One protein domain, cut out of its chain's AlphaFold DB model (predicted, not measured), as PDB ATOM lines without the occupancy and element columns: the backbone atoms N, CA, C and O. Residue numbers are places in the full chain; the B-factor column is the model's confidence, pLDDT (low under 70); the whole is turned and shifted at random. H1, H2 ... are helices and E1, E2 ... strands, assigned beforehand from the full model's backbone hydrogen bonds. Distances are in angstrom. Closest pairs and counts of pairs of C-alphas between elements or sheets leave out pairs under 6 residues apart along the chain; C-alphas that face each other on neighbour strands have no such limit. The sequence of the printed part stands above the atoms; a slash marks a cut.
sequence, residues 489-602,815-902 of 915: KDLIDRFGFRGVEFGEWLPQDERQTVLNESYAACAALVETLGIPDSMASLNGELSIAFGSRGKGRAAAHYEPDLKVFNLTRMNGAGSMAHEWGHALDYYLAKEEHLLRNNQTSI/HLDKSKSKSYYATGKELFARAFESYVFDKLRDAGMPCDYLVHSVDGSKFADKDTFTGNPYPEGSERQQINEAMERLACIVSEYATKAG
ATOM      1  N   LYS A 489     165.807 159.593 179.126       83.75
ATOM      2  CA  LYS A 489     166.299 158.216 179.151       83.75
ATOM      3  C   LYS A 489     166.303 157.595 177.751       83.75
ATOM      4  O   LYS A 489     167.230 156.864 177.451       83.75
ATOM      5  N   ASP A 490     165.381 157.965 176.862       86.06
ATOM      6  CA  ASP A 490     165.369 157.475 175.475       86.06
ATOM      7  C   ASP A 490     166.669 157.834 174.719       86.06
ATOM      8  O   ASP A 490     167.138 157.056 173.889       86.06
ATOM      9  N   LEU A 491     167.285 158.989 175.020       85.56
ATOM     10  CA  LEU A 491     168.599 159.359 174.472       85.56
ATOM     11  C   LEU A 491     169.720 158.459 175.016       85.56
ATOM     12  O   LEU A 491     170.630 158.090 174.279       85.56
ATOM     13  N   ILE A 492     169.657 158.092 176.295       81.69
ATOM     14  CA  ILE A 492     170.635 157.205 176.939       81.69
ATOM     15  C   ILE A 492     170.471 155.776 176.421       81.69
ATOM     16  O   ILE A 492     171.444 155.165 175.999       81.69
ATOM     17  N   ASP A 493     169.244 155.266 176.410       81.94
ATOM     18  CA  ASP A 493     168.939 153.874 176.089       81.94
ATOM     19  C   ASP A 493     169.211 153.560 174.613       81.94
ATOM     20  O   ASP A 493     169.728 152.490 174.301       81.94
ATOM     21  N   ARG A 494     168.891 154.486 173.695       85.19
ATOM     22  CA  ARG A 494     169.125 154.279 172.259       85.19
ATOM     23  C   ARG A 494     170.550 154.615 171.839       85.19
ATOM     24  O   ARG A 494     171.193 153.828 171.154       85.19
ATOM     25  N   PHE A 495     171.019 155.806 172.202       85.25
ATOM     26  CA  PHE A 495     172.266 156.351 171.664       85.25
ATOM     27  C   PHE A 495     173.450 156.204 172.617       85.25
ATOM     28  O   PHE A 495     174.577 156.473 172.216       85.25
ATOM     29  N   GLY A 496     173.232 155.797 173.870       82.44
ATOM     30  CA  GLY A 496     174.295 155.540 174.843       82.44
ATOM     31  C   GLY A 496     174.816 156.768 175.589       82.44
ATOM     32  O   GLY A 496     175.853 156.666 176.234       82.44
ATOM     33  N   PHE A 497     174.154 157.932 175.525       82.44
ATOM     34  CA  PHE A 497     174.656 159.148 176.184       82.44
ATOM     35  C   PHE A 497     174.956 158.929 177.672       82.44
ATOM     36  O   PHE A 497     174.105 158.482 178.437       82.44
ATOM     37  N   ARG A 498     176.145 159.353 178.121       85.38
ATOM     38  CA  ARG A 498     176.554 159.227 179.533       85.38
ATOM     39  C   ARG A 498     175.659 160.028 180.485       85.38
ATOM     40  O   ARG A 498     175.482 159.655 181.643       85.38
ATOM     41  N   GLY A 499     175.127 161.152 180.006       80.25
ATOM     42  CA  GLY A 499     174.283 162.052 180.782       80.25
ATOM     43  C   GLY A 499     173.562 163.071 179.904       80.25
ATOM     44  O   GLY A 499     174.094 163.499 178.874       80.25
ATOM     45  N   VAL A 500     172.359 163.448 180.336       88.00
ATOM     46  CA  VAL A 500     171.481 164.451 179.724       88.00
ATOM     47  C   VAL A 500     171.141 165.497 180.783       88.00
ATOM     48  O   VAL A 500     170.506 165.179 181.789       88.00
ATOM     49  N   GLU A 501     171.545 166.750 180.571       87.12
ATOM     50  CA  GLU A 501     171.342 167.828 181.551       87.12
ATOM     51  C   GLU A 501     170.553 169.018 181.005       87.12
ATOM     52  O   GLU A 501     170.829 169.526 179.920       87.12
ATOM     53  N   PHE A 502     169.656 169.570 181.824       81.56
ATOM     54  CA  PHE A 502     168.873 170.761 181.488       81.56
ATOM     55  C   PHE A 502     169.278 171.984 182.313       81.56
ATOM     56  O   PHE A 502     169.615 171.894 183.496       81.56
ATOM     57  N   GLY A 503     169.209 173.168 181.708       71.88
ATOM     58  CA  GLY A 503     169.389 174.435 182.409       71.88
ATOM     59  C   GLY A 503     168.268 174.689 183.416       71.88
ATOM     60  O   GLY A 503     167.107 174.376 183.157       71.88
ATOM     61  N   GLU A 504     168.605 175.302 184.552       64.25
ATOM     62  CA  GLU A 504     167.637 175.602 185.623       64.25
ATOM     63  C   GLU A 504     166.442 176.416 185.107       64.25
ATOM     64  O   GLU A 504     165.290 176.106 185.381       64.25
ATOM     65  N   TRP A 505     166.727 177.403 184.257       61.44
ATOM     66  CA  TRP A 505     165.746 178.336 183.703       61.44
ATOM     67  C   TRP A 505     165.126 177.873 182.378       61.44
ATOM     68  O   TRP A 505     164.606 178.708 181.638       61.44
ATOM     69  N   LEU A 506     165.253 176.587 182.027       66.00
ATOM     70  CA  LEU A 506     164.644 176.003 180.831       66.00
ATOM     71  C   LEU A 506     163.224 175.495 181.163       66.00
ATOM     72  O   LEU A 506     163.123 174.542 181.951       66.00
ATOM     73  N   PRO A 507     162.157 176.111 180.610       71.06
ATOM     74  CA  PRO A 507     160.764 175.701 180.814       71.06
ATOM     75  C   PRO A 507     160.501 174.245 180.409       71.06
ATOM     76  O   PRO A 507     161.206 173.694 179.574       71.06
ATOM     77  N   GLN A 508     159.513 173.596 181.029       76.31
ATOM     78  CA  GLN A 508     159.255 172.154 180.863       76.31
ATOM     79  C   GLN A 508     158.754 171.779 179.464       76.31
ATOM     80  O   GLN A 508     159.149 170.755 178.921       76.31
ATOM     81  N   ASP A 509     157.927 172.629 178.875       70.62
ATOM     82  CA  ASP A 509     157.523 172.571 177.474       70.62
ATOM     83  C   ASP A 509     158.733 172.703 176.537       70.62
ATOM     84  O   ASP A 509     158.921 171.864 175.662       70.62
ATOM     85  N   GLU A 510     159.627 173.668 176.785       72.81
ATOM     86  CA  GLU A 510     160.850 173.834 175.984       72.81
ATOM     87  C   GLU A 510     161.812 172.636 176.142       72.81
ATOM     88  O   GLU A 510     162.465 172.241 175.177       72.81
ATOM     89  N   ARG A 511     161.871 172.007 177.331       82.75
ATOM     90  CA  ARG A 511     162.626 170.756 177.560       82.75
ATOM     91  C   ARG A 511     162.110 169.610 176.694       82.75
ATOM     92  O   ARG A 511     162.925 168.861 176.163       82.75
ATOM     93  N   GLN A 512     160.790 169.481 176.555       84.25
ATOM     94  CA  GLN A 512     160.185 168.447 175.718       84.25
ATOM     95  C   GLN A 512     160.550 168.651 174.248       84.25
ATOM     96  O   GLN A 512     160.968 167.710 173.577       84.25
ATOM     97  N   THR A 513     160.478 169.894 173.768       80.69
ATOM     98  CA  THR A 513     160.851 170.223 172.391       80.69
ATOM     99  C   THR A 513     162.312 169.894 172.114       80.69
ATOM    100  O   THR A 513     162.591 169.131 171.197       80.69
ATOM    101  N   VAL A 514     163.260 170.372 172.930       83.62
ATOM    102  CA  VAL A 514     164.687 170.088 172.678       83.62
ATOM    103  C   VAL A 514     165.022 168.597 172.767       83.62
ATOM    104  O   VAL A 514     165.934 168.156 172.076       83.62
ATOM    105  N   LEU A 515     164.292 167.809 173.566       87.81
ATOM    106  CA  LEU A 515     164.437 166.351 173.605       87.81
ATOM    107  C   LEU A 515     163.976 165.695 172.303       87.81
ATOM    108  O   LEU A 515     164.730 164.914 171.724       87.81
ATOM    109  N   ASN A 516     162.769 166.033 171.839       86.19
ATOM    110  CA  ASN A 516     162.205 165.506 170.595       86.19
ATOM    111  C   ASN A 516     163.126 165.827 169.407       86.19
ATOM    112  O   ASN A 516     163.506 164.942 168.641       86.19
ATOM    113  N   GLU A 517     163.557 167.082 169.330       85.62
ATOM    114  CA  GLU A 517     164.423 167.610 168.280       85.62
ATOM    115  C   GLU A 517     165.833 167.002 168.307       85.62
ATOM    116  O   GLU A 517     166.371 166.597 167.277       85.62
ATOM    117  N   SER A 518     166.433 166.854 169.492       88.56
ATOM    118  CA  SER A 518     167.772 166.257 169.614       88.56
ATOM    119  C   SER A 518     167.775 164.769 169.314       88.56
ATOM    120  O   SER A 518     168.746 164.257 168.762       88.56
ATOM    121  N   TYR A 519     166.703 164.062 169.668       89.81
ATOM    122  CA  TYR A 519     166.545 162.654 169.329       89.81
ATOM    123  C   TYR A 519     166.416 162.465 167.817       89.81
ATOM    124  O   TYR A 519     167.097 161.609 167.249       89.81
ATOM    125  N   ALA A 520     165.594 163.295 167.166       87.94
ATOM    126  CA  ALA A 520     165.464 163.333 165.713       87.94
ATOM    127  C   ALA A 520     166.815 163.607 165.041       87.94
ATOM    128  O   ALA A 520     167.213 162.874 164.140       87.94
ATOM    129  N   ALA A 521     167.557 164.600 165.534       90.31
ATOM    130  CA  ALA A 521     168.875 164.946 165.022       90.31
ATOM    131  C   ALA A 521     169.928 163.849 165.257       90.31
ATOM    132  O   ALA A 521     170.739 163.600 164.370       90.31
ATOM    133  N   CYS A 522     169.915 163.149 166.400       91.31
ATOM    134  CA  CYS A 522     170.794 161.993 166.629       91.31
ATOM    135  C   CYS A 522     170.492 160.863 165.637       91.31
ATOM    136  O   CYS A 522     171.419 160.317 165.048       91.31
ATOM    137  N   ALA A 523     169.208 160.542 165.432       89.19
ATOM    138  CA  ALA A 523     168.781 159.520 164.479       89.19
ATOM    139  C   ALA A 523     169.173 159.893 163.042       89.19
ATOM    140  O   ALA A 523     169.758 159.079 162.334       89.19
ATOM    141  N   ALA A 524     168.918 161.144 162.652       89.31
ATOM    142  CA  ALA A 524     169.310 161.676 161.357       89.31
ATOM    143  C   ALA A 524     170.822 161.567 161.149       89.31
ATOM    144  O   ALA A 524     171.260 161.101 160.105       89.31
ATOM    145  N   LEU A 525     171.623 161.942 162.149       91.81
ATOM    146  CA  LEU A 525     173.080 161.898 162.078       91.81
ATOM    147  C   LEU A 525     173.600 160.476 161.835       91.81
ATOM    148  O   LEU A 525     174.375 160.265 160.906       91.81
ATOM    149  N   VAL A 526     173.181 159.499 162.644       89.12
ATOM    150  CA  VAL A 526     173.705 158.126 162.539       89.12
ATOM    151  C   VAL A 526     173.243 157.424 161.265       89.12
ATOM    152  O   VAL A 526     174.041 156.740 160.629       89.12
ATOM    153  N   GLU A 527     172.003 157.667 160.832       87.69
ATOM    154  CA  GLU A 527     171.477 157.153 159.565       87.69
ATOM    155  C   GLU A 527     172.202 157.777 158.367       87.69
ATOM    156  O   GLU A 527     172.637 157.064 157.464       87.69
ATOM    157  N   THR A 528     172.413 159.095 158.400       88.06
ATOM    158  CA  THR A 528     173.113 159.844 157.345       88.06
ATOM    159  C   THR A 528     174.554 159.375 157.164       88.06
ATOM    160  O   THR A 528     175.051 159.296 156.040       88.06
ATOM    161  N   LEU A 529     175.233 159.064 158.268       86.25
ATOM    162  CA  LEU A 529     176.618 158.599 158.263       86.25
ATOM    163  C   LEU A 529     176.745 157.082 158.069       86.25
ATOM    164  O   LEU A 529     177.857 156.592 157.883       86.25
ATOM    165  N   GLY A 530     175.639 156.334 158.137       84.62
ATOM    166  CA  GLY A 530     175.651 154.873 158.094       84.62
ATOM    167  C   GLY A 530     176.433 154.247 159.253       84.62
ATOM    168  O   GLY A 530     177.126 153.252 159.049       84.62
ATOM    169  N   ILE A 531     176.371 154.840 160.448       81.56
ATOM    170  CA  ILE A 531     177.081 154.384 161.658       81.56
ATOM    171  C   ILE A 531     176.092 153.850 162.711       81.56
ATOM    172  O   ILE A 531     174.910 154.188 162.655       81.56
ATOM    173  N   PRO A 532     176.535 153.036 163.691       80.88
ATOM    174  CA  PRO A 532     175.660 152.549 164.760       80.88
ATOM    175  C   PRO A 532     175.073 153.672 165.628       80.88
ATOM    176  O   PRO A 532     175.735 154.683 165.861       80.88
ATOM    177  N   ASP A 533     173.881 153.456 166.198       85.88
ATOM    178  CA  ASP A 533     173.206 154.424 167.083       85.88
ATOM    179  C   ASP A 533     174.101 154.863 168.261       85.88
ATOM    180  O   ASP A 533     174.128 156.042 168.621       85.88
ATOM    181  N   SER A 534     174.915 153.958 168.818       80.31
ATOM    182  CA  SER A 534     175.853 154.269 169.907       80.31
ATOM    183  C   SER A 534     176.888 155.340 169.537       80.31
ATOM    184  O   SER A 534     177.383 156.057 170.410       80.31
ATOM    185  N   MET A 535     177.199 155.509 168.249       83.94
ATOM    186  CA  MET A 535     178.147 156.522 167.784       83.94
ATOM    187  C   MET A 535     177.591 157.945 167.849       83.94
ATOM    188  O   MET A 535     178.386 158.886 167.890       83.94
ATOM    189  N   ALA A 536     176.271 158.143 167.963       87.31
ATOM    190  CA  ALA A 536     175.722 159.470 168.261       87.31
ATOM    191  C   ALA A 536     176.294 160.035 169.574       87.31
ATOM    192  O   ALA A 536     176.556 161.235 169.664       87.31
ATOM    193  N   SER A 537     176.568 159.170 170.559       84.25
ATOM    194  CA  SER A 537     177.243 159.535 171.810       84.25
ATOM    195  C   SER A 537     178.741 159.204 171.825       84.25
ATOM    196  O   SER A 537     179.351 159.156 172.895       84.25
ATOM    197  N   LEU A 538     179.346 158.966 170.653       81.75
ATOM    198  CA  LEU A 538     180.729 158.496 170.517       81.75
ATOM    199  C   LEU A 538     180.986 157.304 171.444       81.75
ATOM    200  O   LEU A 538     181.936 157.292 172.228       81.75
ATOM    201  N   ASN A 539     180.079 156.324 171.371       75.06
ATOM    202  CA  ASN A 539     180.139 155.087 172.132       75.06
ATOM    203  C   ASN A 539     180.057 155.291 173.654       75.06
ATOM    204  O   ASN A 539     180.762 154.660 174.439       75.06
ATOM    205  N   GLY A 540     179.171 156.195 174.067       74.81
ATOM    206  CA  GLY A 540     178.886 156.506 175.463       74.81
ATOM    207  C   GLY A 540     179.921 157.381 176.157       74.81
ATOM    208  O   GLY A 540     179.801 157.640 177.355       74.81
ATOM    209  N   GLU A 541     180.920 157.899 175.436       76.69
ATOM    210  CA  GLU A 541     181.853 158.874 176.002       76.69
ATOM    211  C   GLU A 541     181.260 160.290 176.082       76.69
ATOM    212  O   GLU A 541     181.707 161.094 176.909       76.69
ATOM    213  N   LEU A 542     180.273 160.598 175.236       83.81
ATOM    214  CA  LEU A 542     179.681 161.922 175.081       83.81
ATOM    215  C   LEU A 542     178.448 162.095 175.980       83.81
ATOM    216  O   LEU A 542     177.610 161.203 176.136       83.81
ATOM    217  N   SER A 543     178.309 163.285 176.555       85.25
ATOM    218  CA  SER A 543     177.079 163.761 177.188       85.25
ATOM    219  C   SER A 543     176.451 164.897 176.380       85.25
ATOM    220  O   SER A 543     177.132 165.569 175.604       85.25
ATOM    221  N   ILE A 544     175.167 165.159 176.616       88.50
ATOM    222  CA  ILE A 544     174.431 166.257 175.983       88.50
ATOM    223  C   ILE A 544     173.814 167.173 177.040       88.50
ATOM    224  O   ILE A 544     173.337 166.732 178.088       88.50
ATOM    225  N   ALA A 545     173.847 168.477 176.778       87.00
ATOM    226  CA  ALA A 545     173.312 169.483 177.682       87.00
ATOM    227  C   ALA A 545     172.458 170.528 176.951       87.00
ATOM    228  O   ALA A 545     172.783 170.970 175.851       87.00
ATOM    229  N   PHE A 546     171.387 170.979 177.604       83.75
ATOM    230  CA  PHE A 546     170.421 171.927 177.056       83.75
ATOM    231  C   PHE A 546     170.352 173.192 177.901       83.75
ATOM    232  O   PHE A 546     169.764 173.216 178.983       83.75
ATOM    233  N   GLY A 547     170.944 174.281 177.411       70.19
ATOM    234  CA  GLY A 547     170.842 175.602 178.036       70.19
ATOM    235  C   GLY A 547     171.431 175.701 179.452       70.19
ATOM    236  O   GLY A 547     171.149 176.676 180.151       70.19
ATOM    237  N   SER A 548     172.238 174.728 179.893       58.25
ATOM    238  CA  SER A 548     172.804 174.670 181.250       58.25
ATOM    239  C   SER A 548     174.216 175.261 181.354       58.25
ATOM    240  O   SER A 548     174.632 175.659 182.449       58.25
ATOM    241  N   ARG A 549     174.944 175.363 180.228       61.31
ATOM    242  CA  ARG A 549     176.404 175.605 180.213       61.31
ATOM    243  C   ARG A 549     176.891 176.814 179.411       61.31
ATOM    244  O   ARG A 549     178.093 177.018 179.290       61.31
ATOM    245  N   GLY A 550     176.004 177.654 178.876       56.06
ATOM    246  CA  GLY A 550     176.420 178.750 177.989       56.06
ATOM    247  C   GLY A 550     177.441 179.707 178.630       56.06
ATOM    248  O   GLY A 550     177.204 180.238 179.716       56.06
ATOM    249  N   LYS A 551     178.567 179.982 177.960       44.16
ATOM    250  CA  LYS A 551     179.463 181.120 178.243       44.16
ATOM    251  C   LYS A 551     179.279 182.150 177.119       44.16
ATOM    252  O   LYS A 551     179.689 181.930 175.988       44.16
ATOM    253  N   GLY A 552     178.636 183.280 177.410       47.91
ATOM    254  CA  GLY A 552     178.445 184.357 176.428       47.91
ATOM    255  C   GLY A 552     177.364 184.080 175.374       47.91
ATOM    256  O   GLY A 552     176.355 183.446 175.661       47.91
ATOM    257  N   ARG A 553     177.552 184.625 174.164       46.19
ATOM    258  CA  ARG A 553     176.567 184.605 173.067       46.19
ATOM    259  C   ARG A 553     176.650 183.329 172.208       46.19
ATOM    260  O   ARG A 553     176.083 183.347 171.130       46.19
ATOM    261  N   ALA A 554     177.378 182.281 172.579       45.91
ATOM    262  CA  ALA A 554     177.477 181.077 171.743       45.91
ATOM    263  C   ALA A 554     176.118 180.360 171.639       45.91
ATOM    264  O   ALA A 554     175.331 180.418 172.581       45.91
ATOM    265  N   ALA A 555     175.831 179.755 170.486       49.91
ATOM    266  CA  ALA A 555     174.551 179.104 170.212       49.91
ATOM    267  C   ALA A 555     174.574 177.596 170.530       49.91
ATOM    268  O   ALA A 555     173.584 177.014 170.973       49.91
ATOM    269  N   ALA A 556     175.739 176.989 170.390       68.25
ATOM    270  CA  ALA A 556     176.101 175.726 170.986       68.25
ATOM    271  C   ALA A 556     177.611 175.767 171.281       68.25
ATOM    272  O   ALA A 556     178.272 176.746 170.908       68.25
ATOM    273  N   HIS A 557     178.118 174.801 172.045       75.75
ATOM    274  CA  HIS A 557     179.558 174.616 172.220       75.75
ATOM    275  C   HIS A 557     179.884 173.208 172.730       75.75
ATOM    276  O   HIS A 557     179.181 172.677 173.594       75.75
ATOM    277  N   TYR A 558     180.990 172.642 172.257       80.25
ATOM    278  CA  TYR A 558     181.618 171.439 172.797       80.25
ATOM    279  C   TYR A 558     182.639 171.776 173.898       80.25
ATOM    280  O   TYR A 558     183.441 172.705 173.774       80.25
ATOM    281  N   GLU A 559     182.621 171.020 174.999       72.44
ATOM    282  CA  GLU A 559     183.585 171.100 176.101       72.44
ATOM    283  C   GLU A 559     184.445 169.822 176.137       72.44
ATOM    284  O   GLU A 559     183.975 168.798 176.641       72.44
ATOM    285  N   PRO A 560     185.706 169.866 175.658       71.62
ATOM    286  CA  PRO A 560     186.566 168.685 175.559       71.62
ATOM    287  C   PRO A 560     186.816 167.964 176.886       71.62
ATOM    288  O   PRO A 560     186.711 166.743 176.941       71.62
ATOM    289  N   ASP A 561     187.081 168.707 177.968       65.31
ATOM    290  CA  ASP A 561     187.423 168.117 179.276       65.31
ATOM    291  C   ASP A 561     186.288 167.260 179.843       65.31
ATOM    292  O   ASP A 561     186.517 166.268 180.528       65.31
ATOM    293  N   LEU A 562     185.051 167.669 179.562       62.12
ATOM    294  CA  LEU A 562     183.851 167.007 180.048       62.12
ATOM    295  C   LEU A 562     183.221 166.095 179.003       62.12
ATOM    296  O   LEU A 562     182.281 165.382 179.337       62.12
ATOM    297  N   LYS A 563     183.691 166.123 177.751       78.38
ATOM    298  CA  LYS A 563     183.064 165.438 176.615       78.38
ATOM    299  C   LYS A 563     181.555 165.676 176.612       78.38
ATOM    300  O   LYS A 563     180.753 164.753 176.733       78.38
ATOM    301  N   VAL A 564     181.170 166.946 176.571       78.56
ATOM    302  CA  VAL A 564     179.767 167.361 176.498       78.56
ATOM    303  C   VAL A 564     179.627 168.399 175.407       78.56
ATOM    304  O   VAL A 564     180.400 169.353 175.374       78.56
ATOM    305  N   PHE A 565     178.638 168.244 174.534       81.62
ATOM    306  CA  PHE A 565     178.186 169.371 173.728       81.62
ATOM    307  C   PHE A 565     176.897 169.936 174.314       81.62
ATOM    308  O   PHE A 565     176.000 169.210 174.750       81.62
ATOM    309  N   ASN A 566     176.837 171.260 174.385       82.06
ATOM    310  CA  ASN A 566     175.722 171.992 174.957       82.06
ATOM    311  C   ASN A 566     175.015 172.792 173.863       82.06
ATOM    312  O   ASN A 566     175.620 173.686 173.275       82.06
ATOM    313  N   LEU A 567     173.720 172.554 173.668       81.75
ATOM    314  CA  LEU A 567     172.865 173.329 172.770       81.75
ATOM    315  C   LEU A 567     172.169 174.444 173.569       81.75
ATOM    316  O   LEU A 567     171.591 174.197 174.634       81.75
ATOM    317  N   THR A 568     172.210 175.700 173.106       67.00
ATOM    318  CA  THR A 568     171.497 176.806 173.782       67.00
ATOM    319  C   THR A 568     170.023 176.825 173.406       67.00
ATOM    320  O   THR A 568     169.532 177.715 172.717       67.00
ATOM    321  N   ARG A 569     169.291 175.837 173.925       72.31
ATOM    322  CA  ARG A 569     167.854 175.694 173.682       72.31
ATOM    323  C   ARG A 569     167.568 175.684 172.170       72.31
ATOM    324  O   ARG A 569     168.316 175.063 171.421       72.31
ATOM    325  N   MET A 570     166.569 176.439 171.717       65.94
ATOM    326  CA  MET A 570     166.244 176.609 170.301       65.94
ATOM    327  C   MET A 570     167.230 177.471 169.514       65.94
ATOM    328  O   MET A 570     167.350 177.295 168.308       65.94
ATOM    329  N   ASN A 571     168.012 178.337 170.168       56.81
ATOM    330  CA  ASN A 571     169.082 179.050 169.466       56.81
ATOM    331  C   ASN A 571     170.177 178.088 168.985       56.81
ATOM    332  O   ASN A 571     170.918 178.448 168.078       56.81
ATOM    333  N   GLY A 572     170.287 176.893 169.581       54.59
ATOM    334  CA  GLY A 572     171.216 175.841 169.168       54.59
ATOM    335  C   GLY A 572     170.775 175.022 167.952       54.59
ATOM    336  O   GLY A 572     171.586 174.233 167.471       54.59
ATOM    337  N   ALA A 573     169.547 175.212 167.447       68.19
ATOM    338  CA  ALA A 573     169.073 174.537 166.240       68.19
ATOM    339  C   ALA A 573     170.044 174.776 165.068       68.19
ATOM    340  O   ALA A 573     170.572 175.879 164.902       68.19
ATOM    341  N   GLY A 574     170.321 173.700 164.331       73.75
ATOM    342  CA  GLY A 574     171.249 173.612 163.206       73.75
ATOM    343  C   GLY A 574     172.715 173.845 163.531       73.75
ATOM    344  O   GLY A 574     173.484 174.140 162.630       73.75
ATOM    345  N   SER A 575     173.120 173.732 164.798       81.06
ATOM    346  CA  SER A 575     174.538 173.694 165.189       81.06
ATOM    347  C   SER A 575     174.958 172.354 165.782       81.06
ATOM    348  O   SER A 575     176.102 172.202 166.196       81.06
ATOM    349  N   MET A 576     174.063 171.369 165.836       88.88
ATOM    350  CA  MET A 576     174.383 170.082 166.444       88.88
ATOM    351  C   MET A 576     175.419 169.301 165.624       88.88
ATOM    352  O   MET A 576     176.341 168.750 166.215       88.88
ATOM    353  N   ALA A 577     175.336 169.313 164.287       91.31
ATOM    354  CA  ALA A 577     176.345 168.686 163.430       91.31
ATOM    355  C   ALA A 577     177.729 169.329 163.617       91.31
ATOM    356  O   ALA A 577     178.731 168.623 163.687       91.31
ATOM    357  N   HIS A 578     177.777 170.654 163.773       90.00
ATOM    358  CA  HIS A 578     179.003 171.401 164.045       90.00
ATOM    359  C   HIS A 578     179.660 170.968 165.365       90.00
ATOM    360  O   HIS A 578     180.835 170.596 165.393       90.00
ATOM    361  N   GLU A 579     178.897 170.958 166.464       88.38
ATOM    362  CA  GLU A 579     179.436 170.551 167.767       88.38
ATOM    363  C   GLU A 579     179.803 169.067 167.816       88.38
ATOM    364  O   GLU A 579     180.793 168.693 168.450       88.38
ATOM    365  N   TRP A 580     179.035 168.213 167.136       92.38
ATOM    366  CA  TRP A 580     179.377 166.803 167.017       92.38
ATOM    367  C   TRP A 580     180.650 166.609 166.187       92.38
ATOM    368  O   TRP A 580     181.489 165.801 166.563       92.38
ATOM    369  N   GLY A 581     180.866 167.406 165.134       88.00
ATOM    370  CA  GLY A 581     182.123 167.435 164.381       88.00
ATOM    371  C   GLY A 581     183.328 167.780 165.263       88.00
ATOM    372  O   GLY A 581     184.362 167.118 165.183       88.00
ATOM    373  N   HIS A 582     183.188 168.743 166.179       84.75
ATOM    374  CA  HIS A 582     184.213 169.011 167.196       84.75
ATOM    375  C   HIS A 582     184.442 167.830 168.149       84.75
ATOM    376  O   HIS A 582     185.587 167.531 168.497       84.75
ATOM    377  N   ALA A 583     183.369 167.162 168.579       84.62
ATOM    378  CA  ALA A 583     183.466 165.992 169.443       84.62
ATOM    379  C   ALA A 583     184.142 164.807 168.729       84.62
ATOM    380  O   ALA A 583     184.997 164.150 169.323       84.62
ATOM    381  N   LEU A 584     183.821 164.579 167.451       85.31
ATOM    382  CA  LEU A 584     184.423 163.546 166.611       85.31
ATOM    383  C   LEU A 584     185.921 163.801 166.389       85.31
ATOM    384  O   LEU A 584     186.717 162.889 166.606       85.31
ATOM    385  N   ASP A 585     186.320 165.025 166.014       80.56
ATOM    386  CA  ASP A 585     187.738 165.403 165.844       80.56
ATOM    387  C   ASP A 585     188.535 165.114 167.126       80.56
ATOM    388  O   ASP A 585     189.602 164.499 167.091       80.56
ATOM    389  N   TYR A 586     187.969 165.473 168.283       78.19
ATOM    390  CA  TYR A 586     188.579 165.202 169.583       78.19
ATOM    391  C   TYR A 586     188.666 163.701 169.908       78.19
ATOM    392  O   TYR A 586     189.699 163.233 170.394       78.19
ATOM    393  N   TYR A 587     187.599 162.943 169.648       75.62
ATOM    394  CA  TYR A 587     187.536 161.503 169.905       75.62
ATOM    395  C   TYR A 587     188.564 160.728 169.075       75.62
ATOM    396  O   TYR A 587     189.333 159.941 169.627       75.62
ATOM    397  N   LEU A 588     188.658 161.024 167.777       71.12
ATOM    398  CA  LEU A 588     189.621 160.379 166.881       71.12
ATOM    399  C   LEU A 588     191.076 160.729 167.240       71.12
ATOM    400  O   LEU A 588     191.946 159.859 167.196       71.12
ATOM    401  N   ALA A 589     191.350 161.969 167.663       65.50
ATOM    402  CA  ALA A 589     192.692 162.381 168.083       65.50
ATOM    403  C   ALA A 589     193.166 161.675 169.373       65.50
ATOM    404  O   ALA A 589     194.348 161.347 169.511       65.50
ATOM    405  N   LYS A 590     192.255 161.412 170.320       57.50
ATOM    406  CA  LYS A 590     192.547 160.667 171.559       57.50
ATOM    407  C   LYS A 590     192.950 159.217 171.267       57.50
ATOM    408  O   LYS A 590     193.937 158.743 171.830       57.50
ATOM    409  N   GLU A 591     192.223 158.539 170.381       49.56
ATOM    410  CA  GLU A 591     192.501 157.153 169.973       49.56
ATOM    411  C   GLU A 591     193.867 157.001 169.273       49.56
ATOM    412  O   GLU A 591     194.549 155.984 169.432       49.56
ATOM    413  N   GLU A 592     194.326 158.026 168.548       47.75
ATOM    414  CA  GLU A 592     195.678 158.052 167.971       47.75
ATOM    415  C   GLU A 592     196.773 158.176 169.051       47.75
ATOM    416  O   GLU A 592     197.824 157.533 168.960       47.75
ATOM    417  N   HIS A 593     196.535 158.988 170.089       40.19
ATOM    418  CA  HIS A 593     197.507 159.264 171.157       40.19
ATOM    419  C   HIS A 593     197.669 158.093 172.140       40.19
ATOM    420  O   HIS A 593     198.794 157.778 172.533       40.19
ATOM    421  N   LEU A 594     196.572 157.405 172.486       34.62
ATOM    422  CA  LEU A 594     196.577 156.260 173.410       34.62
ATOM    423  C   LEU A 594     197.424 155.075 172.916       34.62
ATOM    424  O   LEU A 594     198.006 154.364 173.727       34.62
ATOM    425  N   LEU A 595     197.556 154.884 171.601       37.81
ATOM    426  CA  LEU A 595     198.356 153.789 171.037       37.81
ATOM    427  C   LEU A 595     199.844 154.106 170.876       37.81
ATOM    428  O   LEU A 595     200.654 153.188 170.764       37.81
ATOM    429  N   ARG A 596     200.226 155.388 170.826       39.75
ATOM    430  CA  ARG A 596     201.645 155.771 170.725       39.75
ATOM    431  C   ARG A 596     202.338 155.794 172.083       39.75
ATOM    432  O   ARG A 596     203.544 155.583 172.127       39.75
ATOM    433  N   ASN A 597     201.590 156.000 173.169       33.88
ATOM    434  CA  ASN A 597     202.119 156.089 174.526       33.88
ATOM    435  C   ASN A 597     201.262 155.263 175.499       33.88
ATOM    436  O   ASN A 597     200.231 155.734 175.973       33.88
ATOM    437  N   ASN A 598     201.743 154.082 175.897       30.95
ATOM    438  CA  ASN A 598     201.125 153.242 176.939       30.95
ATOM    439  C   ASN A 598     201.228 153.824 178.374       30.95
ATOM    440  O   ASN A 598     201.024 153.118 179.358       30.95
ATOM    441  N   GLN A 599     201.548 155.112 178.519       36.47
ATOM    442  CA  GLN A 599     201.526 155.850 179.781       36.47
ATOM    443  C   GLN A 599     200.836 157.197 179.523       36.47
ATOM    444  O   GLN A 599     201.387 158.093 178.887       36.47
ATOM    445  N   THR A 600     199.579 157.312 179.945       34.75
ATOM    446  CA  THR A 600     198.688 158.442 179.647       34.75
ATOM    447  C   THR A 600     199.142 159.772 180.253       34.75
ATOM    448  O   THR A 600     199.269 159.886 181.470       34.75
ATOM    449  N   SER A 601     199.205 160.821 179.424       32.12
ATOM    450  CA  SER A 601     198.708 162.165 179.757       32.12
ATOM    451  C   SER A 601     198.323 162.929 178.475       32.12
ATOM    452  O   SER A 601     198.914 162.754 177.406       32.12
ATOM    453  N   ILE A 602     197.238 163.696 178.570       36.22
ATOM    454  CA  ILE A 602     196.509 164.370 177.485       36.22
ATOM    455  C   ILE A 602     197.382 165.479 176.872       36.22
ATOM    456  O   ILE A 602     197.778 166.400 177.581       36.22
ATOM    457  N   HIS A 815     190.299 185.590 156.227       72.38
ATOM    458  CA  HIS A 815     189.737 186.918 156.016       72.38
ATOM    459  C   HIS A 815     188.793 187.318 157.157       72.38
ATOM    460  O   HIS A 815     188.919 188.425 157.687       72.38
ATOM    461  N   LEU A 816     187.908 186.413 157.587       72.56
ATOM    462  CA  LEU A 816     187.007 186.638 158.718       72.56
ATOM    463  C   LEU A 816     187.770 186.910 160.026       72.56
ATOM    464  O   LEU A 816     187.367 187.765 160.824       72.56
ATOM    465  N   ASP A 817     188.902 186.234 160.230       76.00
ATOM    466  CA  ASP A 817     189.742 186.392 161.419       76.00
ATOM    467  C   ASP A 817     190.486 187.736 161.485       76.00
ATOM    468  O   ASP A 817     190.812 188.179 162.587       76.00
ATOM    469  N   LYS A 818     190.664 188.465 160.370       73.56
ATOM    470  CA  LYS A 818     191.275 189.818 160.373       73.56
ATOM    471  C   LYS A 818     190.518 190.820 161.247       73.56
ATOM    472  O   LYS A 818     191.092 191.807 161.698       73.56
ATOM    473  N   SER A 819     189.227 190.579 161.472       66.75
ATOM    474  CA  SER A 819     188.373 191.407 162.330       66.75
ATOM    475  C   SER A 819     188.445 191.038 163.822       66.75
ATOM    476  O   SER A 819     187.826 191.710 164.650       66.75
ATOM    477  N   LYS A 820     189.183 189.979 164.189       66.56
ATOM    478  CA  LYS A 820     189.255 189.424 165.548       66.56
ATOM    479  C   LYS A 820     190.653 189.563 166.153       66.56
ATOM    480  O   LYS A 820     191.661 189.581 165.461       66.56
ATOM    481  N   SER A 821     190.718 189.624 167.486       65.12
ATOM    482  CA  SER A 821     191.986 189.682 168.234       65.12
ATOM    483  C   SER A 821     192.721 188.340 168.315       65.12
ATOM    484  O   SER A 821     193.901 188.309 168.655       65.12
ATOM    485  N   LYS A 822     192.026 187.232 168.038       61.72
ATOM    486  CA  LYS A 822     192.566 185.871 167.964       61.72
ATOM    487  C   LYS A 822     191.907 185.138 166.802       61.72
ATOM    488  O   LYS A 822     190.714 185.342 166.568       61.72
ATOM    489  N   SER A 823     192.674 184.272 166.137       69.69
ATOM    490  CA  SER A 823     192.137 183.383 165.107       69.69
ATOM    491  C   SER A 823     191.066 182.471 165.705       69.69
ATOM    492  O   SER A 823     191.193 181.979 166.830       69.69
ATOM    493  N   TYR A 824     189.983 182.310 164.958       74.94
ATOM    494  CA  TYR A 824     188.833 181.505 165.315       74.94
ATOM    495  C   TYR A 824     188.411 180.680 164.103       74.94
ATOM    496  O   TYR A 824     188.519 179.458 164.138       74.94
ATOM    497  N   TYR A 825     188.015 181.341 163.014       77.38
ATOM    498  CA  TYR A 825     187.482 180.672 161.829       77.38
ATOM    499  C   TYR A 825     188.541 179.836 161.111       77.38
ATOM    500  O   TYR A 825     188.240 178.730 160.676       77.38
ATOM    501  N   ALA A 826     189.779 180.329 161.026       75.44
ATOM    502  CA  ALA A 826     190.866 179.639 160.332       75.44
ATOM    503  C   ALA A 826     191.530 178.532 161.174       75.44
ATOM    504  O   ALA A 826     192.518 177.935 160.749       75.44
ATOM    505  N   THR A 827     191.027 178.241 162.379       75.50
ATOM    506  CA  THR A 827     191.594 177.160 163.197       75.50
ATOM    507  C   THR A 827     191.212 175.794 162.624       75.50
ATOM    508  O   THR A 827     190.067 175.579 162.231       75.50
ATOM    509  N   GLY A 828     192.141 174.831 162.620       74.62
ATOM    510  CA  GLY A 828     191.914 173.519 161.992       74.62
ATOM    511  C   GLY A 828     190.684 172.762 162.513       74.62
ATOM    512  O   GLY A 828     189.996 172.106 161.739       74.62
ATOM    513  N   LYS A 829     190.361 172.902 163.805       76.25
ATOM    514  CA  LYS A 829     189.156 172.311 164.414       76.25
ATOM    515  C   LYS A 829     187.854 172.947 163.912       76.25
ATOM    516  O   LYS A 829     186.856 172.251 163.779       76.25
ATOM    517  N   GLU A 830     187.855 174.254 163.643       81.19
ATOM    518  CA  GLU A 830     186.694 174.988 163.120       81.19
ATOM    519  C   GLU A 830     186.517 174.714 161.629       81.19
ATOM    520  O   GLU A 830     185.400 174.465 161.186       81.19
ATOM    521  N   LEU A 831     187.618 174.658 160.873       83.38
ATOM    522  CA  LEU A 831     187.597 174.240 159.473       83.38
ATOM    523  C   LEU A 831     187.047 172.814 159.324       83.38
ATOM    524  O   LEU A 831     186.178 172.583 158.487       83.38
ATOM    525  N   PHE A 832     187.492 171.876 160.169       87.06
ATOM    526  CA  PHE A 832     186.969 170.507 160.187       87.06
ATOM    527  C   PHE A 832     185.481 170.462 160.550       87.06
ATOM    528  O   PHE A 832     184.701 169.854 159.822       87.06
ATOM    529  N   ALA A 833     185.069 171.126 161.634       85.81
ATOM    530  CA  ALA A 833     183.673 171.120 162.070       85.81
ATOM    531  C   ALA A 833     182.729 171.718 161.019       85.81
ATOM    532  O   ALA A 833     181.653 171.177 160.787       85.81
ATOM    533  N   ARG A 834     183.143 172.788 160.330       89.62
ATOM    534  CA  ARG A 834     182.363 173.438 159.262       89.62
ATOM    535  C   ARG A 834     182.321 172.610 157.983       89.62
ATOM    536  O   ARG A 834     181.267 172.511 157.368       89.62
ATOM    537  N   ALA A 835     183.432 171.974 157.615       90.56
ATOM    538  CA  ALA A 835     183.465 171.001 156.528       90.56
ATOM    539  C   ALA A 835     182.533 169.810 156.807       90.56
ATOM    540  O   ALA A 835     181.773 169.398 155.935       90.56
ATOM    541  N   PHE A 836     182.556 169.288 158.035       93.44
ATOM    542  CA  PHE A 836     181.702 168.181 158.456       93.44
ATOM    543  C   PHE A 836     180.221 168.589 158.463       93.44
ATOM    544  O   PHE A 836     179.369 167.862 157.961       93.44
ATOM    545  N   GLU A 837     179.922 169.786 158.965       92.56
ATOM    546  CA  GLU A 837     178.588 170.385 158.933       92.56
ATOM    547  C   GLU A 837     178.057 170.505 157.492       92.56
ATOM    548  O   GLU A 837     176.937 170.076 157.213       92.56
ATOM    549  N   SER A 838     178.874 171.004 156.555       93.31
ATOM    550  CA  SER A 838     178.533 171.066 155.126       93.31
ATOM    551  C   SER A 838     178.275 169.691 154.505       93.31
ATOM    552  O   SER A 838     177.339 169.566 153.714       93.31
ATOM    553  N   TYR A 839     179.063 168.679 154.870       94.75
ATOM    554  CA  TYR A 839     178.900 167.303 154.397       94.75
ATOM    555  C   TYR A 839     177.584 166.676 154.884       94.75
ATOM    556  O   TYR A 839     176.816 166.148 154.078       94.75
ATOM    557  N   VAL A 840     177.274 166.793 156.182       93.94
ATOM    558  CA  VAL A 840     176.005 166.302 156.752       93.94
ATOM    559  C   VAL A 840     174.814 167.018 156.115       93.94
ATOM    560  O   VAL A 840     173.816 166.378 155.786       93.94
ATOM    561  N   PHE A 841     174.919 168.332 155.897       92.69
ATOM    562  CA  PHE A 841     173.869 169.098 155.231       92.69
ATOM    563  C   PHE A 841     173.574 168.568 153.824       92.69
ATOM    564  O   PHE A 841     172.407 168.338 153.505       92.69
ATOM    565  N   ASP A 842     174.606 168.353 153.004       92.75
ATOM    566  CA  ASP A 842     174.423 167.866 151.631       92.75
ATOM    567  C   ASP A 842     173.809 166.473 151.619       92.75
ATOM    568  O   ASP A 842     172.808 166.252 150.944       92.75
ATOM    569  N   LYS A 843     174.314 165.565 152.459       91.56
ATOM    570  CA  LYS A 843     173.773 164.210 152.566       91.56
ATOM    571  C   LYS A 843     172.289 164.169 152.928       91.56
ATOM    572  O   LYS A 843     171.535 163.413 152.320       91.56
ATOM    573  N   LEU A 844     171.854 164.983 153.891       88.56
ATOM    574  CA  LEU A 844     170.439 165.065 154.281       88.56
ATOM    575  C   LEU A 844     169.562 165.569 153.130       88.56
ATOM    576  O   LEU A 844     168.441 165.095 152.938       88.56
ATOM    577  N   ARG A 845     170.060 166.550 152.367       87.88
ATOM    578  CA  ARG A 845     169.336 167.119 151.225       87.88
ATOM    579  C   ARG A 845     169.292 166.149 150.046       87.88
ATOM    580  O   ARG A 845     168.215 165.975 149.479       87.88
ATOM    581  N   ASP A 846     170.385 165.450 149.758       86.75
ATOM    582  CA  ASP A 846     170.455 164.406 148.728       86.75
ATOM    583  C   ASP A 846     169.543 163.214 149.055       86.75
ATOM    584  O   ASP A 846     168.913 162.641 148.166       86.75
ATOM    585  N   ALA A 847     169.402 162.875 150.340       82.69
ATOM    586  CA  ALA A 847     168.466 161.857 150.813       82.69
ATOM    587  C   ALA A 847     166.992 162.313 150.796       82.69
ATOM    588  O   ALA A 847     166.097 161.500 151.030       82.69
ATOM    589  N   GLY A 848     166.715 163.600 150.544       82.88
ATOM    590  CA  GLY A 848     165.368 164.173 150.627       82.88
ATOM    591  C   GLY A 848     164.797 164.190 152.049       82.88
ATOM    592  O   GLY A 848     163.582 164.259 152.221       82.88
ATOM    593  N   MET A 849     165.658 164.112 153.068       82.06
ATOM    594  CA  MET A 849     165.287 164.009 154.479       82.06
ATOM    595  C   MET A 849     165.952 165.139 155.277       82.06
ATOM    596  O   MET A 849     166.952 164.927 155.960       82.06
ATOM    597  N   PRO A 850     165.444 166.378 155.182       82.88
ATOM    598  CA  PRO A 850     165.979 167.496 155.947       82.88
ATOM    599  C   PRO A 850     165.812 167.286 157.467       82.88
ATOM    600  O   PRO A 850     164.784 166.786 157.932       82.88
ATOM    601  N   CYS A 851     166.832 167.683 158.237       85.38
ATOM    602  CA  CYS A 851     166.776 167.839 159.694       85.38
ATOM    603  C   CYS A 851     167.426 169.170 160.087       85.38
ATOM    604  O   CYS A 851     168.642 169.259 160.278       85.38
ATOM    605  N   ASP A 852     166.611 170.217 160.184       84.25
ATOM    606  CA  ASP A 852     167.109 171.581 160.406       84.25
ATOM    607  C   ASP A 852     167.622 171.803 161.840       84.25
ATOM    608  O   ASP A 852     168.403 172.724 162.088       84.25
ATOM    609  N   TYR A 853     167.234 170.941 162.789       84.94
ATOM    610  CA  TYR A 853     167.815 170.942 164.131       84.94
ATOM    611  C   TYR A 853     169.247 170.389 164.147       84.94
ATOM    612  O   TYR A 853     170.086 170.889 164.901       84.94
ATOM    613  N   LEU A 854     169.550 169.411 163.283       88.38
ATOM    614  CA  LEU A 854     170.894 168.859 163.132       88.38
ATOM    615  C   LEU A 854     171.829 169.867 162.448       88.38
ATOM    616  O   LEU A 854     172.889 170.185 162.993       88.38
ATOM    617  N   VAL A 855     171.420 170.397 161.292       87.62
ATOM    618  CA  VAL A 855     172.201 171.367 160.509       87.62
ATOM    619  C   VAL A 855     171.307 172.254 159.641       87.62
ATOM    620  O   VAL A 855     170.390 171.772 158.979       87.62
ATOM    621  N   HIS A 856     171.603 173.558 159.594       80.56
ATOM    622  CA  HIS A 856     170.939 174.499 158.690       80.56
ATOM    623  C   HIS A 856     171.929 175.563 158.164       80.56
ATOM    624  O   HIS A 856     172.902 175.906 158.823       80.56
ATOM    625  N   SER A 857     171.630 176.174 157.010       72.00
ATOM    626  CA  SER A 857     172.312 177.380 156.479       72.00
ATOM    627  C   SER A 857     173.847 177.314 156.365       72.00
ATOM    628  O   SER A 857     174.547 178.185 156.879       72.00
ATOM    629  N   VAL A 858     174.363 176.351 155.604       76.56
ATOM    630  CA  VAL A 858     175.800 176.230 155.268       76.56
ATOM    631  C   VAL A 858     176.189 176.947 153.960       76.56
ATOM    632  O   VAL A 858     177.284 176.749 153.440       76.56
ATOM    633  N   ASP A 859     175.291 177.764 153.399       74.12
ATOM    634  CA  ASP A 859     175.511 178.497 152.145       74.12
ATOM    635  C   ASP A 859     176.229 179.832 152.398       74.12
ATOM    636  O   ASP A 859     175.750 180.656 153.185       74.12
ATOM    637  N   GLY A 860     177.319 180.111 151.677       60.03
ATOM    638  CA  GLY A 860     178.105 181.336 151.855       60.03
ATOM    639  C   GLY A 860     177.360 182.624 151.512       60.03
ATOM    640  O   GLY A 860     177.625 183.678 152.094       60.03
ATOM    641  N   SER A 861     176.360 182.547 150.631       55.00
ATOM    642  CA  SER A 861     175.509 183.678 150.235       55.00
ATOM    643  C   SER A 861     174.692 184.273 151.389       55.00
ATOM    644  O   SER A 861     174.328 185.445 151.332       55.00
ATOM    645  N   LYS A 862     174.454 183.506 152.461       55.34
ATOM    646  CA  LYS A 862     173.747 183.965 153.669       55.34
ATOM    647  C   LYS A 862     174.643 184.736 154.649       55.34
ATOM    648  O   LYS A 862     174.134 185.302 155.611       55.34
ATOM    649  N   PHE A 863     175.956 184.783 154.404       54.47
ATOM    650  CA  PHE A 863     176.949 185.518 155.206       54.47
ATOM    651  C   PHE A 863     177.404 186.836 154.551       54.47
ATOM    652  O   PHE A 863     178.186 187.600 155.126       54.47
ATOM    653  N   ALA A 864     176.898 187.137 153.354       45.25
ATOM    654  CA  ALA A 864     177.073 188.426 152.705       45.25
ATOM    655  C   ALA A 864     175.898 189.348 153.068       45.25
ATOM    656  O   ALA A 864     174.764 189.104 152.660       45.25
ATOM    657  N   ASP A 865     176.157 190.423 153.816       41.31
ATOM    658  CA  ASP A 865     175.196 191.525 153.912       41.31
ATOM    659  C   ASP A 865     175.013 192.126 152.506       41.31
ATOM    660  O   ASP A 865     175.973 192.186 151.729       41.31
ATOM    661  N   LYS A 866     173.803 192.603 152.179       43.06
ATOM    662  CA  LYS A 866     173.446 193.104 150.832       43.06
ATOM    663  C   LYS A 866     174.376 194.206 150.292       43.06
ATOM    664  O   LYS A 866     174.439 194.371 149.078       43.06
ATOM    665  N   ASP A 867     175.130 194.885 151.162       41.03
ATOM    666  CA  ASP A 867     176.022 195.998 150.808       41.03
ATOM    667  C   ASP A 867     177.501 195.805 151.221       41.03
ATOM    668  O   ASP A 867     178.354 196.611 150.842       41.03
ATOM    669  N   THR A 868     177.853 194.740 151.956       46.38
ATOM    670  CA  THR A 868     179.243 194.454 152.372       46.38
ATOM    671  C   THR A 868     179.488 192.955 152.536       46.38
ATOM    672  O   THR A 868     178.948 192.317 153.437       46.38
ATOM    673  N   PHE A 869     180.366 192.393 151.701       46.03
ATOM    674  CA  PHE A 869     180.839 191.016 151.846       46.03
ATOM    675  C   PHE A 869     181.715 190.887 153.102       46.03
ATOM    676  O   PHE A 869     182.763 191.531 153.187       46.03
ATOM    677  N   THR A 870     181.290 190.079 154.083       55.31
ATOM    678  CA  THR A 870     182.034 189.888 155.344       55.31
ATOM    679  C   THR A 870     182.975 188.675 155.328       55.31
ATOM    680  O   THR A 870     183.898 188.624 156.138       55.31
ATOM    681  N   GLY A 871     182.827 187.776 154.349       61.28
ATOM    682  CA  GLY A 871     183.585 186.528 154.196       61.28
ATOM    683  C   GLY A 871     182.695 185.292 154.355       61.28
ATOM    684  O   GLY A 871     181.664 185.361 155.024       61.28
ATOM    685  N   ASN A 872     183.073 184.166 153.743       77.81
ATOM    686  CA  ASN A 872     182.315 182.908 153.823       77.81
ATOM    687  C   ASN A 872     183.013 181.866 154.727       77.81
ATOM    688  O   ASN A 872     184.112 181.422 154.401       77.81
ATOM    689  N   PRO A 873     182.390 181.414 155.833       82.06
ATOM    690  CA  PRO A 873     182.985 180.412 156.704       82.06
ATOM    691  C   PRO A 873     182.695 178.960 156.279       82.06
ATOM    692  O   PRO A 873     182.903 178.071 157.092       82.06
ATOM    693  N   TYR A 874     182.180 178.679 155.083       88.19
ATOM    694  CA  TYR A 874     181.882 177.317 154.617       88.19
ATOM    695  C   TYR A 874     182.539 177.026 153.262       88.19
ATOM    696  O   TYR A 874     182.677 177.945 152.452       88.19
ATOM    697  N   PRO A 875     182.930 175.766 152.981       87.31
ATOM    698  CA  PRO A 875     183.396 175.386 151.650       87.31
ATOM    699  C   PRO A 875     182.268 175.497 150.613       87.31
ATOM    700  O   PRO A 875     181.101 175.254 150.923       87.31
ATOM    701  N   GLU A 876     182.600 175.830 149.363       81.94
ATOM    702  CA  GLU A 876     181.624 175.970 148.266       81.94
ATOM    703  C   GLU A 876     182.089 175.304 146.962       81.94
ATOM    704  O   GLU A 876     183.264 175.024 146.766       81.94
ATOM    705  N   GLY A 877     181.172 175.070 146.022       77.88
ATOM    706  CA  GLY A 877     181.529 174.610 144.676       77.88
ATOM    707  C   GLY A 877     182.328 173.300 144.654       77.88
ATOM    708  O   GLY A 877     182.011 172.352 145.372       77.88
ATOM    709  N   SER A 878     183.360 173.238 143.811       66.62
ATOM    710  CA  SER A 878     184.164 172.026 143.609       66.62
ATOM    711  C   SER A 878     185.075 171.675 144.790       66.62
ATOM    712  O   SER A 878     185.417 170.503 144.948       66.62
ATOM    713  N   GLU A 879     185.451 172.644 145.637       72.00
ATOM    714  CA  GLU A 879     186.190 172.341 146.873       72.00
ATOM    715  C   GLU A 879     185.287 171.631 147.891       72.00
ATOM    716  O   GLU A 879     185.712 170.653 148.502       72.00
ATOM    717  N   ARG A 880     184.009 172.031 148.001       86.94
ATOM    718  CA  ARG A 880     183.019 171.346 148.849       86.94
ATOM    719  C   ARG A 880     182.796 169.899 148.417       86.94
ATOM    720  O   ARG A 880     182.742 169.025 149.271       86.94
ATOM    721  N   GLN A 881     182.733 169.633 147.112       81.88
ATOM    722  CA  GLN A 881     182.589 168.269 146.585       81.88
ATOM    723  C   GLN A 881     183.770 167.371 146.986       81.88
ATOM    724  O   GLN A 881     183.558 166.295 147.532       81.88
ATOM    725  N   GLN A 882     185.008 167.842 146.817       75.19
ATOM    726  CA  GLN A 882     186.205 167.081 147.206       75.19
ATOM    727  C   GLN A 882     186.307 166.862 148.718       75.19
ATOM    728  O   GLN A 882     186.690 165.787 149.177       75.19
ATOM    729  N   ILE A 883     185.963 167.885 149.507       83.19
ATOM    730  CA  ILE A 883     185.909 167.768 150.966       83.19
ATOM    731  C   ILE A 883     184.841 166.742 151.368       83.19
ATOM    732  O   ILE A 883     185.118 165.894 152.214       83.19
ATOM    733  N   ASN A 884     183.665 166.758 150.735       88.50
ATOM    734  CA  ASN A 884     182.605 165.782 150.981       88.50
ATOM    735  C   ASN A 884     183.033 164.358 150.612       88.50
ATOM    736  O   ASN A 884     182.743 163.438 151.365       88.50
ATOM    737  N   GLU A 885     183.760 164.157 149.512       80.69
ATOM    738  CA  GLU A 885     184.313 162.842 149.155       80.69
ATOM    739  C   GLU A 885     185.310 162.330 150.204       80.69
ATOM    740  O   GLU A 885     185.312 161.145 150.543       80.69
ATOM    741  N   ALA A 886     186.148 163.211 150.756       76.75
ATOM    742  CA  ALA A 886     187.049 162.846 151.846       76.75
ATOM    743  C   ALA A 886     186.279 162.525 153.144       76.75
ATOM    744  O   ALA A 886     186.620 161.569 153.844       76.75
ATOM    745  N   MET A 887     185.222 163.288 153.448       85.69
ATOM    746  CA  MET A 887     184.338 163.049 154.596       85.69
ATOM    747  C   MET A 887     183.534 161.751 154.457       85.69
ATOM    748  O   MET A 887     183.387 161.027 155.439       85.69
ATOM    749  N   GLU A 888     183.084 161.408 153.246       84.81
ATOM    750  CA  GLU A 888     182.423 160.134 152.944       84.81
ATOM    751  C   GLU A 888     183.311 158.962 153.349       84.81
ATOM    752  O   GLU A 888     182.894 158.052 154.060       84.81
ATOM    753  N   ARG A 889     184.580 159.013 152.942       75.12
ATOM    754  CA  ARG A 889     185.551 157.959 153.243       75.12
ATOM    755  C   ARG A 889     185.820 157.849 154.734       75.12
ATOM    756  O   ARG A 889     185.918 156.735 155.247       75.12
ATOM    757  N   LEU A 890     185.910 158.986 155.431       79.38
ATOM    758  CA  LEU A 890     185.997 159.008 156.889       79.38
ATOM    759  C   LEU A 890     184.788 158.302 157.511       79.38
ATOM    760  O   LEU A 890     184.977 157.416 158.340       79.38
ATOM    761  N   ALA A 891     183.571 158.638 157.077       79.81
ATOM    762  CA  ALA A 891     182.342 158.028 157.577       79.81
ATOM    763  C   ALA A 891     182.300 156.511 157.318       79.81
ATOM    764  O   ALA A 891     182.050 155.746 158.251       79.81
ATOM    765  N   CYS A 892     182.634 156.055 156.104       74.94
ATOM    766  CA  CYS A 892     182.699 154.627 155.774       74.94
ATOM    767  C   CYS A 892     183.676 153.867 156.681       74.94
ATOM    768  O   CYS A 892     183.352 152.796 157.187       74.94
ATOM    769  N   ILE A 893     184.864 154.421 156.930       69.44
ATOM    770  CA  ILE A 893     185.881 153.763 157.761       69.44
ATOM    771  C   ILE A 893     185.479 153.757 159.233       69.44
ATOM    772  O   ILE A 893     185.672 152.749 159.912       69.44
ATOM    773  N   VAL A 894     184.899 154.853 159.728       71.31
ATOM    774  CA  VAL A 894     184.347 154.914 161.087       71.31
ATOM    775  C   VAL A 894     183.229 153.878 161.255       71.31
ATOM    776  O   VAL A 894     183.207 153.176 162.265       71.31
ATOM    777  N   SER A 895     182.358 153.714 160.254       70.38
ATOM    778  CA  SER A 895     181.308 152.685 160.236       70.38
ATOM    779  C   SER A 895     181.878 151.259 160.252       70.38
ATOM    780  O   SER A 895     181.489 150.436 161.090       70.38
ATOM    781  N   GLU A 896     182.861 150.965 159.392       65.25
ATOM    782  CA  GLU A 896     183.548 149.667 159.369       65.25
ATOM    783  C   GLU A 896     184.219 149.351 160.714       65.25
ATOM    784  O   GLU A 896     184.148 148.218 161.197       65.25
ATOM    785  N   TYR A 897     184.875 150.343 161.320       63.75
ATOM    786  CA  TYR A 897     185.548 150.198 162.608       63.75
ATOM    787  C   TYR A 897     184.555 149.915 163.737       63.75
ATOM    788  O   TYR A 897     184.741 148.959 164.494       63.75
ATOM    789  N   ALA A 898     183.471 150.694 163.805       61.62
ATOM    790  CA  ALA A 898     182.414 150.503 164.788       61.62
ATOM    791  C   ALA A 898     181.779 149.104 164.671       61.62
ATOM    792  O   ALA A 898     181.506 148.464 165.679       61.62
ATOM    793  N   THR A 899     181.639 148.581 163.449       58.25
ATOM    794  CA  THR A 899     181.085 147.242 163.193       58.25
ATOM    795  C   THR A 899     182.032 146.104 163.609       58.25
ATOM    796  O   THR A 899     181.588 145.087 164.138       58.25
ATOM    797  N   LYS A 900     183.347 146.235 163.378       51.38
ATOM    798  CA  LYS A 900     184.320 145.139 163.586       51.38
ATOM    799  C   LYS A 900     184.735 144.910 165.031       51.38
ATOM    800  O   LYS A 900     185.079 143.785 165.380       51.38
ATOM    801  N   ALA A 901     184.728 145.935 165.874       50.31
ATOM    802  CA  ALA A 901     185.217 145.809 167.245       50.31
ATOM    803  C   ALA A 901     184.210 145.124 168.212       50.31
ATOM    804  O   ALA A 901     184.322 145.273 169.424       50.31
ATOM    805  N   GLY A 902     183.249 144.349 167.684       40.72
ATOM    806  CA  GLY A 902     182.311 143.537 168.471       40.72
ATOM    807  C   GLY A 902     181.204 144.334 169.161       40.72
ATOM    808  O   GLY A 902     180.631 143.864 170.139       40.72
TER     809      GLY A 902
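AT A GLANCE: This is residues 489 to 602 and 815 to 902 of the 915 residues of the protein "LPD1 domain-containing protein" of Deltaproteobacteria bacterium 37-65-8 (UniProt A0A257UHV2). A small sheet of four strands has two long helices, H2 and H5, packed over one face, with H6 packed on both from the side away from the sheet and the longest helix, H8, crossing H6 at about a right angle. Long links on both sides of the small helix H7 reach outward, and residues 595 to 600, of which 595 to 596 belong to H5, stick out. The printed part has 202 residues, with eight named helices and four named strands in the order H1 E1 H2 H3 E2 E3 E4 H4 H5 H6 H7 H8; the sheet, E1 E2 E4 E3, is mixed, and so is the class, helices and strands. The whole is compact, with a radius of gyration of the C-alphas of 17.2 A and spans of 53 by 44 by 40 A.

IN THESE COORDINATES: Find C-alpha 489 at (166.299, 158.216, 179.151), where H1, residues 489 to 495, begins. Next come E1, residues 499 to 502, and H2, residues 508 to 529, 31.6 A long. H3 is residues 533 to 537, E2 543 to 546, E3 556 to 559, E4 564 to 567 and H4 569 to 572. H5, residues 576 to 596, runs 31.1 A from C-alpha 576 at (174.383, 170.082, 166.444). Beyond the cut look for H6, residues 828 to 846, 26.8 A; H7, residues 860 to 863; and H8, residues 877 to 900, 35.1 A, ending at C-alpha 900, (184.320, 145.139, 163.586).

HOW THE PARTS SIT: E1 and E2 are parallel, with N 546 and O 501 2.8 A apart; E2 and E4 are parallel, N 567 and O 545 2.9 A; the hairpin E3 and E4 is antiparallel, N 559 and O 564 2.8 A. E1, H2 H3, E2 is a strand-helix-strand unit, two parallel neighbours with helices between, its crossover left-handed. H2 and H5 are on the same face of the sheet, giving two layers, at heights of 10.4 A and 9.6 A. H1 and H3 only graze the sheet, H3 with just 5 pairs of C-alphas within 10 A; H4 stands at the sheet's level, 2.2 A. H5 touches H6 at a steep tilt of 55 degrees, closest at C-alphas 581 and 833, 4.6 A. H6 and H8 touch about perpendicular, 89 degrees, closest at C-alphas 839 and 884, 5.3 A. H7 touches no helix. Every O i to N i+4 pair is within hydrogen-bond range in H1, H2, H6 and H8; H5 has 15 of 17, H3 0 of 1 but 2 of 2 O i to N i+3 pairs, and H4 and H7 are too short for an i+4 pair.

THE WHOLE: The C-alphas farthest apart are those of Asn 598 and Asp 867, 56.0 A. Residues 603 to 814 are not printed, and C-alphas 602 and 815 are 31.9 A apart across the cut. The links H6 to H7 and H7 to H8 are long. Mean pLDDT of the printed part is 74.0; 59 residues are under 70, among them 589 to 602 and 860 to 871.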